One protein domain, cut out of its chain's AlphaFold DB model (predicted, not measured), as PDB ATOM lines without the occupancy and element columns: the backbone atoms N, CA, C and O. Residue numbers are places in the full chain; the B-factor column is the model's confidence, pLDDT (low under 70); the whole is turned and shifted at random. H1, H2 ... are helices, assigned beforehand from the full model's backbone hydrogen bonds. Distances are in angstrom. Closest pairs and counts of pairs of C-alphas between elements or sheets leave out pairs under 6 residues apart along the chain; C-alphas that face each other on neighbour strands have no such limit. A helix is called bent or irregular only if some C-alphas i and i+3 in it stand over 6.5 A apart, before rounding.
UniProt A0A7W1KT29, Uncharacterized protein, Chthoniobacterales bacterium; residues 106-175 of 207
ATOM      1  N   PRO A 106     -16.438  39.360 -31.142       77.56
ATOM      2  CA  PRO A 106     -15.029  39.456 -31.522       77.56
ATOM      3  C   PRO A 106     -14.673  38.555 -32.712       77.56
ATOM      4  O   PRO A 106     -13.838  38.926 -33.530       77.56
ATOM      5  N   GLY A 107     -15.324  37.394 -32.856       83.12
ATOM      6  CA  GLY A 107     -15.034  36.425 -33.922       83.12
ATOM      7  C   GLY A 107     -15.184  37.006 -35.337       83.12
ATOM      8  O   GLY A 107     -14.197  37.049 -36.074       83.12
ATOM      9  N   PRO A 108     -16.375  37.508 -35.718       82.94
ATOM     10  CA  PRO A 108     -16.581  38.155 -37.015       82.94
ATOM     11  C   PRO A 108     -15.636  39.338 -37.256       82.94
ATOM     12  O   PRO A 108     -15.144  39.510 -38.368       82.94
ATOM     13  N   VAL A 109     -15.336  40.129 -36.218       81.06
ATOM     14  CA  VAL A 109     -14.416  41.277 -36.315       81.06
ATOM     15  C   VAL A 109     -12.991  40.828 -36.613       81.06
ATOM     16  O   VAL A 109     -12.345  41.398 -37.491       81.06
ATOM     17  N   ILE A 110     -12.505  39.788 -35.937       82.56
ATOM     18  CA  ILE A 110     -11.177  39.218 -36.190       82.56
ATOM     19  C   ILE A 110     -11.092  38.668 -37.617       82.56
ATOM     20  O   ILE A 110     -10.100  38.908 -38.304       82.56
ATOM     21  N   LEU A 111     -12.132  37.982 -38.099       85.44
ATOM     22  CA  LEU A 111     -12.154  37.442 -39.459       85.44
ATOM     23  C   LEU A 111     -12.164  38.557 -40.515       85.44
ATOM     24  O   LEU A 111     -11.422  38.482 -41.492       85.44
ATOM     25  N   TYR A 112     -12.932  39.623 -40.289       84.50
ATOM     26  CA  TYR A 112     -12.915  40.821 -41.130       84.50
ATOM     27  C   TYR A 112     -11.552  41.505 -41.150       84.50
ATOM     28  O   TYR A 112     -11.074  41.894 -42.217       84.50
ATOM     29  N   LEU A 113     -10.901  41.625 -39.991       81.75
ATOM     30  CA  LEU A 113      -9.547  42.163 -39.892       81.75
ATOM     31  C   LEU A 113      -8.549  41.316 -40.673       81.75
ATOM     32  O   LEU A 113      -7.773  41.866 -41.451       81.75
ATOM     33  N   LEU A 114      -8.594  39.994 -40.500       84.38
ATOM     34  CA  LEU A 114      -7.712  39.062 -41.192       84.38
ATOM     35  C   LEU A 114      -7.919  39.134 -42.709       84.38
ATOM     36  O   LEU A 114      -6.957  39.273 -43.460       84.38
ATOM     37  N   PHE A 115      -9.171  39.110 -43.162       87.62
ATOM     38  CA  PHE A 115      -9.501  39.180 -44.582       87.62
ATOM     39  C   PHE A 115      -9.097  40.525 -45.200       87.62
ATOM     40  O   PHE A 115      -8.457  40.566 -46.251       87.62
ATOM     41  N   THR A 116      -9.386  41.632 -44.511       83.12
ATOM     42  CA  THR A 116      -8.973  42.977 -44.938       83.12
ATOM     43  C   THR A 116      -7.451  43.106 -44.980       83.12
ATOM     44  O   THR A 116      -6.916  43.724 -45.901       83.12
ATOM     45  N   LEU A 117      -6.738  42.521 -44.014       83.00
ATOM     46  CA  LEU A 117      -5.277  42.506 -43.980       83.00
ATOM     47  C   LEU A 117      -4.707  41.750 -45.185       83.00
ATOM     48  O   LEU A 117      -3.851  42.292 -45.882       83.00
ATOM     49  N   VAL A 118      -5.214  40.546 -45.469       87.00
ATOM     50  CA  VAL A 118      -4.804  39.742 -46.634       87.00
ATOM     51  C   VAL A 118      -5.042  40.508 -47.934       87.00
ATOM     52  O   VAL A 118      -4.137  40.601 -48.762       87.00
ATOM     53  N   LEU A 119      -6.214  41.127 -48.091       87.12
ATOM     54  CA  LEU A 119      -6.522  41.960 -49.253       87.12
ATOM     55  C   LEU A 119      -5.554  43.137 -49.386       87.12
ATOM     56  O   LEU A 119      -5.022  43.372 -50.466       87.12
ATOM     57  N   ARG A 120      -5.286  43.873 -48.301       85.56
ATOM     58  CA  ARG A 120      -4.342  45.002 -48.324       85.56
ATOM     59  C   ARG A 120      -2.931  44.560 -48.707       85.56
ATOM     60  O   ARG A 120      -2.295  45.249 -49.499       85.56
ATOM     61  N   ILE A 121      -2.463  43.419 -48.199       85.50
ATOM     62  CA  ILE A 121      -1.164  42.841 -48.575       85.50
ATOM     63  C   ILE A 121      -1.160  42.449 -50.059       85.50
ATOM     64  O   ILE A 121      -0.203  42.761 -50.765       85.50
ATOM     65  N   ALA A 122      -2.231  41.825 -50.556       87.62
ATOM     66  CA  ALA A 122      -2.359  41.466 -51.968       87.62
ATOM     67  C   ALA A 122      -2.324  42.708 -52.878       87.62
ATOM     68  O   ALA A 122      -1.567  42.742 -53.846       87.62
ATOM     69  N   PHE A 123      -3.069  43.762 -52.532       86.25
ATOM     70  CA  PHE A 123      -3.030  45.029 -53.264       86.25
ATOM     71  C   PHE A 123      -1.657  45.701 -53.199       86.25
ATOM     72  O   PHE A 123      -1.202  46.227 -54.211       86.25
ATOM     73  N   LEU A 124      -0.973  45.654 -52.052       86.75
ATOM     74  CA  LEU A 124       0.383  46.186 -51.914       86.75
ATOM     75  C   LEU A 124       1.380  45.439 -52.811       86.75
ATOM     76  O   LEU A 124       2.187  46.077 -53.482       86.75
ATOM     77  N   MET A 125       1.298  44.106 -52.866       86.88
ATOM     78  CA  MET A 125       2.103  43.275 -53.769       86.88
ATOM     79  C   MET A 125       1.868  43.658 -55.232       86.88
ATOM     80  O   MET A 125       2.824  43.928 -55.957       86.88
ATOM     81  N   VAL A 126       0.603  43.758 -55.656       87.06
ATOM     82  CA  VAL A 126       0.242  44.164 -57.024       87.06
ATOM     83  C   VAL A 126       0.758  45.574 -57.330       87.06
ATOM     84  O   VAL A 126       1.402  45.780 -58.356       87.06
ATOM     85  N   ALA A 127       0.552  46.537 -56.428       83.69
ATOM     86  CA  ALA A 127       1.032  47.908 -56.589       83.69
ATOM     87  C   ALA A 127       2.565  47.988 -56.684       83.69
ATOM     88  O   ALA A 127       3.092  48.755 -57.491       83.69
ATOM     89  N   CYS A 128       3.285  47.175 -55.904       85.25
ATOM     90  CA  CYS A 128       4.740  47.069 -55.965       85.25
ATOM     91  C   CYS A 128       5.199  46.569 -57.343       85.25
ATOM     92  O   CYS A 128       6.019  47.219 -57.991       85.25
ATOM     93  N   VAL A 129       4.595  45.486 -57.847       86.94
ATOM     94  CA  VAL A 129       4.891  44.945 -59.185       86.94
ATOM     95  C   VAL A 129       4.608  45.977 -60.276       86.94
ATOM     96  O   VAL A 129       5.467  46.207 -61.125       86.94
ATOM     97  N   LEU A 130       3.452  46.652 -60.235       84.00
ATOM     98  CA  LEU A 130       3.121  47.705 -61.204       84.00
ATOM     99  C   LEU A 130       4.135  48.852 -61.167       84.00
ATOM    100  O   LEU A 130       4.512  49.367 -62.217       84.00
ATOM    101  N   THR A 131       4.604  49.233 -59.980       84.81
ATOM    102  CA  THR A 131       5.594  50.308 -59.817       84.81
ATOM    103  C   THR A 131       6.952  49.928 -60.394       84.81
ATOM    104  O   THR A 131       7.571  50.750 -61.074       84.81
ATOM    105  N   CYS A 132       7.380  48.679 -60.207       86.31
ATOM    106  CA  CYS A 132       8.596  48.155 -60.824       86.31
ATOM    107  C   CYS A 132       8.477  48.078 -62.356       86.31
ATOM    108  O   CYS A 132       9.392  48.499 -63.059       86.31
ATOM    109  N   VAL A 133       7.350  47.587 -62.885       85.62
ATOM    110  CA  VAL A 133       7.128  47.423 -64.338       85.62
ATOM    111  C   VAL A 133       6.997  48.766 -65.056       85.62
ATOM    112  O   VAL A 133       7.493  48.931 -66.166       85.62
ATOM    113  N   THR A 134       6.351  49.746 -64.423       84.25
ATOM    114  CA  THR A 134       6.137  51.077 -65.008       84.25
ATOM    115  C   THR A 134       7.269  52.060 -64.704       84.25
ATOM    116  O   THR A 134       7.116  53.251 -64.964       84.25
ATOM    117  N   CYS A 135       8.397  51.587 -64.158       80.06
ATOM    118  CA  CYS A 135       9.576  52.399 -63.850       80.06
ATOM    119  C   CYS A 135       9.216  53.688 -63.074       80.06
ATOM    120  O   CYS A 135       9.591  54.795 -63.461       80.06
ATOM    121  N   CYS A 136       8.443  53.537 -61.991       78.62
ATOM    122  CA  CYS A 136       7.957  54.607 -61.106       78.62
ATOM    123  C   CYS A 136       6.886  55.560 -61.678       78.62
ATOM    124  O   CYS A 136       6.490  56.491 -60.978       78.62
ATOM    125  N   ILE A 137       6.338  55.338 -62.880       77.19
ATOM    126  CA  ILE A 137       5.256  56.192 -63.417       77.19
ATOM    127  C   ILE A 137       3.990  56.109 -62.544       77.19
ATOM    128  O   ILE A 137       3.317  57.115 -62.325       77.19
ATOM    129  N   THR A 138       3.689  54.948 -61.956       67.81
ATOM    130  CA  THR A 138       2.586  54.809 -60.982       67.81
ATOM    131  C   THR A 138       2.846  55.483 -59.636       67.81
ATOM    132  O   THR A 138       1.899  55.659 -58.870       67.81
ATOM    133  N   ALA A 139       4.082  55.904 -59.340       71.50
ATOM    134  CA  ALA A 139       4.374  56.713 -58.156       71.50
ATOM    135  C   ALA A 139       3.917  58.174 -58.321       71.50
ATOM    136  O   ALA A 139       3.871  58.919 -57.342       71.50
ATOM    137  N   ILE A 140       3.537  58.590 -59.540       83.31
ATOM    138  CA  ILE A 140       2.911  59.892 -59.764       83.31
ATOM    139  C   ILE A 140       1.553  59.890 -59.041       83.31
ATOM    140  O   ILE A 140       0.695  59.056 -59.353       83.31
ATOM    141  N   PRO A 141       1.315  60.828 -58.103       73.19
ATOM    142  CA  PRO A 141       0.200  60.758 -57.157       73.19
ATOM    143  C   PRO A 141      -1.171  60.707 -57.836       73.19
ATOM    144  O   PRO A 141      -2.087  60.073 -57.321       73.19
ATOM    145  N   TYR A 142      -1.323  61.312 -59.012       82.00
ATOM    146  CA  TYR A 142      -2.573  61.260 -59.766       82.00
ATOM    147  C   TYR A 142      -2.825  59.884 -60.403       82.00
ATOM    148  O   TYR A 142      -3.901  59.312 -60.255       82.00
ATOM    149  N   VAL A 143      -1.819  59.315 -61.070       80.88
ATOM    150  CA  VAL A 143      -1.947  58.017 -61.753       80.88
ATOM    151  C   VAL A 143      -2.169  56.905 -60.733       80.88
ATOM    152  O   VAL A 143      -3.084  56.096 -60.890       80.88
ATOM    153  N   GLY A 144      -1.393  56.911 -59.646       76.94
ATOM    154  CA  GLY A 144      -1.563  55.958 -58.554       76.94
ATOM    155  C   GLY A 144      -2.958  56.038 -57.931       76.94
ATOM    156  O   GLY A 144      -3.633  55.021 -57.809       76.94
ATOM    157  N   THR A 145      -3.444  57.236 -57.589       83.00
ATOM    158  CA  THR A 145      -4.765  57.374 -56.945       83.00
ATOM    159  C   THR A 145      -5.922  56.958 -57.844       83.00
ATOM    160  O   THR A 145      -6.839  56.304 -57.354       83.00
ATOM    161  N   VAL A 146      -5.880  57.262 -59.145       86.25
ATOM    162  CA  VAL A 146      -6.919  56.827 -60.093       86.25
ATOM    163  C   VAL A 146      -6.948  55.301 -60.216       86.25
ATOM    164  O   VAL A 146      -8.024  54.709 -60.174       86.25
ATOM    165  N   ILE A 147      -5.782  54.651 -60.291       81.44
ATOM    166  CA  ILE A 147      -5.684  53.183 -60.357       81.44
ATOM    167  C   ILE A 147      -6.151  52.535 -59.048       81.44
ATOM    168  O   ILE A 147      -6.790  51.484 -59.075       81.44
ATOM    169  N   LEU A 148      -5.862  53.154 -57.899       82.19
ATOM    170  CA  LEU A 148      -6.278  52.647 -56.590       82.19
ATOM    171  C   LEU A 148      -7.734  52.998 -56.240       82.19
ATOM    172  O   LEU A 148      -8.280  52.426 -55.298       82.19
ATOM    173  N   LEU A 149      -8.397  53.895 -56.973       88.00
ATOM    174  CA  LEU A 149      -9.767  54.322 -56.671       88.00
ATOM    175  C   LEU A 149     -10.761  53.147 -56.549       88.00
ATOM    176  O   LEU A 149     -11.478  53.103 -55.545       88.00
ATOM    177  N   PRO A 150     -10.791  52.158 -57.468       86.56
ATOM    178  CA  PRO A 150     -11.686  51.005 -57.348       86.56
ATOM    179  C   PRO A 150     -11.415  50.191 -56.080       86.56
ATOM    180  O   PRO A 150     -12.339  49.688 -55.446       86.56
ATOM    181  N   VAL A 151     -10.145  50.111 -55.677       86.19
ATOM    182  CA  VAL A 151      -9.704  49.411 -54.468       86.19
ATOM    183  C   VAL A 151     -10.222  50.122 -53.220       86.19
ATOM    184  O   VAL A 151     -10.774  49.481 -52.325       86.19
ATOM    185  N   TYR A 152     -10.108  51.451 -53.170       84.94
ATOM    186  CA  TYR A 152     -10.650  52.243 -52.065       84.94
ATOM    187  C   TYR A 152     -12.168  52.096 -51.945       84.94
ATOM    188  O   TYR A 152     -12.674  51.888 -50.841       84.94
ATOM    189  N   VAL A 153     -12.888  52.154 -53.069       88.62
ATOM    190  CA  VAL A 153     -14.345  51.961 -53.091       88.62
ATOM    191  C   VAL A 153     -14.712  50.555 -52.617       88.62
ATOM    192  O   VAL A 153     -15.616  50.417 -51.794       88.62
ATOM    193  N   PHE A 154     -13.986  49.524 -53.057       89.12
ATOM    194  CA  PHE A 154     -14.199  48.147 -52.613       89.12
ATOM    195  C   PHE A 154     -14.045  48.000 -51.096       89.12
ATOM    196  O   PHE A 154     -14.932  47.450 -50.446       89.12
ATOM    197  N   PHE A 155     -12.972  48.537 -50.507       86.31
ATOM    198  CA  PHE A 155     -12.773  48.468 -49.055       86.31
ATOM    199  C   PHE A 155     -13.859  49.212 -48.274       86.31
ATOM    200  O   PHE A 155     -14.303  48.719 -47.237       86.31
ATOM    201  N   MET A 156     -14.309  50.370 -48.766       85.62
ATOM    202  CA  MET A 156     -15.400  51.114 -48.130       85.62
ATOM    203  C   MET A 156     -16.727  50.358 -48.218       85.62
ATOM    204  O   MET A 156     -17.416  50.215 -47.212       85.62
ATOM    205  N   ALA A 157     -17.070  49.815 -49.388       87.62
ATOM    206  CA  ALA A 157     -18.278  49.012 -49.555       87.62
ATOM    207  C   ALA A 157     -18.242  47.750 -48.678       87.62
ATOM    208  O   ALA A 157     -19.219  47.448 -47.993       87.62
ATOM    209  N   TYR A 158     -17.102  47.057 -48.641       86.81
ATOM    210  CA  TYR A 158     -16.895  45.871 -47.812       86.81
ATOM    211  C   TYR A 158     -17.086  46.170 -46.320       86.81
ATOM    212  O   TYR A 158     -17.798  45.436 -45.632       86.81
ATOM    213  N   LEU A 159     -16.530  47.283 -45.831       84.12
ATOM    214  CA  LEU A 159     -16.726  47.744 -44.457       84.12
ATOM    215  C   LEU A 159     -18.200  47.994 -44.143       84.12
ATOM    216  O   LEU A 159     -18.697  47.540 -43.115       84.12
ATOM    217  N   LEU A 160     -18.913  48.701 -45.019       83.88
ATOM    218  CA  LEU A 160     -20.312  49.040 -44.770       83.88
ATOM    219  C   LEU A 160     -21.206  47.783 -44.796       83.88
ATOM    220  O   LEU A 160     -22.109  47.655 -43.969       83.88
ATOM    221  N   LEU A 161     -20.931  46.829 -45.696       84.81
ATOM    222  CA  LEU A 161     -21.626  45.536 -45.746       84.81
ATOM    223  C   LEU A 161     -21.354  44.696 -44.494       84.81
ATOM    224  O   LEU A 161     -22.278  44.099 -43.944       84.81
ATOM    225  N   PHE A 162     -20.112  44.690 -44.008       84.19
ATOM    226  CA  PHE A 162     -19.752  44.033 -42.755       84.19
ATOM    227  C   PHE A 162     -20.484  44.666 -41.566       84.19
ATOM    228  O   PHE A 162     -21.041  43.963 -40.729       84.19
ATOM    229  N   VAL A 163     -20.543  45.996 -41.500       79.69
ATOM    230  CA  VAL A 163     -21.214  46.705 -40.403       79.69
ATOM    231  C   VAL A 163     -22.725  46.432 -40.380       79.69
ATOM    232  O   VAL A 163     -23.301  46.278 -39.304       79.69
ATOM    233  N   ARG A 164     -23.355  46.261 -41.549       82.75
ATOM    234  CA  ARG A 164     -24.781  45.909 -41.676       82.75
ATOM    235  C   ARG A 164     -25.154  44.607 -40.954       82.75
ATOM    236  O   ARG A 164     -26.287  44.468 -40.502       82.75
ATOM    237  N   GLN A 165     -24.229  43.658 -40.818       81.88
ATOM    238  CA  GLN A 165     -24.529  42.366 -40.187       81.88
ATOM    239  C   GLN A 165     -24.759  42.467 -38.664       81.88
ATOM    240  O   GLN A 165     -25.356  41.567 -38.084       81.88
ATOM    241  N   PHE A 166     -24.296  43.542 -38.007       75.88
ATOM    242  CA  PHE A 166     -24.456  43.726 -36.556       75.88
ATOM    243  C   PHE A 166     -25.879  44.124 -36.151       75.88
ATOM    244  O   PHE A 166     -26.179  44.238 -34.964       75.88
ATOM    245  N   GLY A 167     -26.761  44.329 -37.128       74.12
ATOM    246  CA  GLY A 167     -28.180  44.550 -36.915       74.12
ATOM    247  C   GLY A 167     -28.715  45.741 -37.704       74.12
ATOM    248  O   GLY A 167     -27.947  46.521 -38.278       74.12
ATOM    249  N   PRO A 168     -30.047  45.920 -37.703       73.81
ATOM    250  CA  PRO A 168     -30.694  47.016 -38.410       73.81
ATOM    251  C   PRO A 168     -30.156  48.369 -37.944       73.81
ATOM    252  O   PRO A 168     -29.984  49.247 -38.776       73.81
ATOM    253  N   ASP A 169     -29.774  48.507 -36.668       70.25
ATOM    254  CA  ASP A 169     -29.182  49.709 -36.059       70.25
ATOM    255  C   ASP A 169     -27.834  50.165 -36.609       70.25
ATOM    256  O   ASP A 169     -27.387  51.264 -36.262       70.25
ATOM    257  N   TYR A 170     -27.237  49.375 -37.488       72.25
ATOM    258  CA  TYR A 170     -25.966  49.653 -38.133       72.25
ATOM    259  C   TYR A 170     -26.088  49.694 -39.661       72.25
ATOM    260  O   TYR A 170     -25.075  49.823 -40.333       72.25
ATOM    261  N   ASP A 171     -27.303  49.621 -40.220       77.75
ATOM    262  CA  ASP A 171     -27.554  49.662 -41.664       77.75
ATOM    263  C   ASP A 171     -27.507  51.110 -42.210       77.75
ATOM    264  O   ASP A 171     -28.461  51.868 -41.977       77.75
ATOM    265  N   PRO A 172     -26.449  51.523 -42.946       70.00
ATOM    266  CA  PRO A 172     -26.341  52.876 -43.486       70.00
ATOM    267  C   PRO A 172     -27.276  53.130 -44.680       70.00
ATOM    268  O   PRO A 172     -27.503  54.291 -45.024       70.00
ATOM    269  N   TRP A 173     -27.864  52.087 -45.281       71.00
ATOM    270  CA  TRP A 173     -28.805  52.203 -46.404       71.00
ATOM    271  C   TRP A 173     -30.266  52.212 -45.974       71.00
ATOM    272  O   TRP A 173     -31.126  52.475 -46.808       71.00
ATOM    273  N   ALA A 174     -30.575  52.001 -44.693       70.38
ATOM    274  CA  ALA A 174     -31.956  52.040 -44.209       70.38
ATOM    275  C   ALA A 174     -32.682  53.351 -44.578       70.38
ATOM    276  O   ALA A 174     -33.869  53.341 -44.887       70.38
ATOM    277  N   ASN A 175     -31.950  54.471 -44.622       64.25
ATOM    278  CA  ASN A 175     -32.486  55.782 -45.001       64.25
ATOM    279  C   ASN A 175     -32.574  55.989 -46.526       64.25
ATOM    280  O   ASN A 175     -33.271  56.891 -46.977       64.25
TER     281      ASN A 175
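AT A GLANCE: This is residues 106 to 175 of the 207 residues of an uncharacterized protein of Chthoniobacterales bacterium (UniProt A0A7W1KT29). Two long helices, H1 and then H2, run side by side in opposite ways, loosely set and joined at one end by residues 134 to 140. At the other end, residues 165 to 175 hook back on the side of H2 away from H1. The printed part has 70 residues, 52 of them in the two named helices, with no named strand; the class is all helix. The whole is flat, 48 by 28 by 11 A, and loose, with a radius of gyration of the C-alphas of 15.7 A.

IN THESE COORDINATES: H1, residues 106 to 133, begins at C-alpha 106 (-15.029, 39.456, -31.522) and is 40.4 A long from first to last C-alpha. H2, residues 141 to 164, is 32.9 A long and ends at C-alpha 164 (-24.781, 45.909, -41.676). H2 is irregular: C-alphas 147 and 150 are 7.1 A apart, and it has a kink of 46 degrees near residue 148.

HOW THE PARTS SIT: H1 and H2 are close but not clearly touching; their closest C-alphas, of Tyr 112 and Phe 162, are 7.7 A apart. They run opposite ways at a shallow tilt of 13 degrees. Each O i to N i+4 pair is within hydrogen-bond range in H1, and 18 of 20 in H2.

THE WHOLE: The C-alphas farthest apart, of Cys 135 and Pro 168, are 47.9 A apart. The printed part has no cut, and the link from H1 to H2 is short. Mean pLDDT of the printed part is 81.9; residues 138 and 175 are under 70.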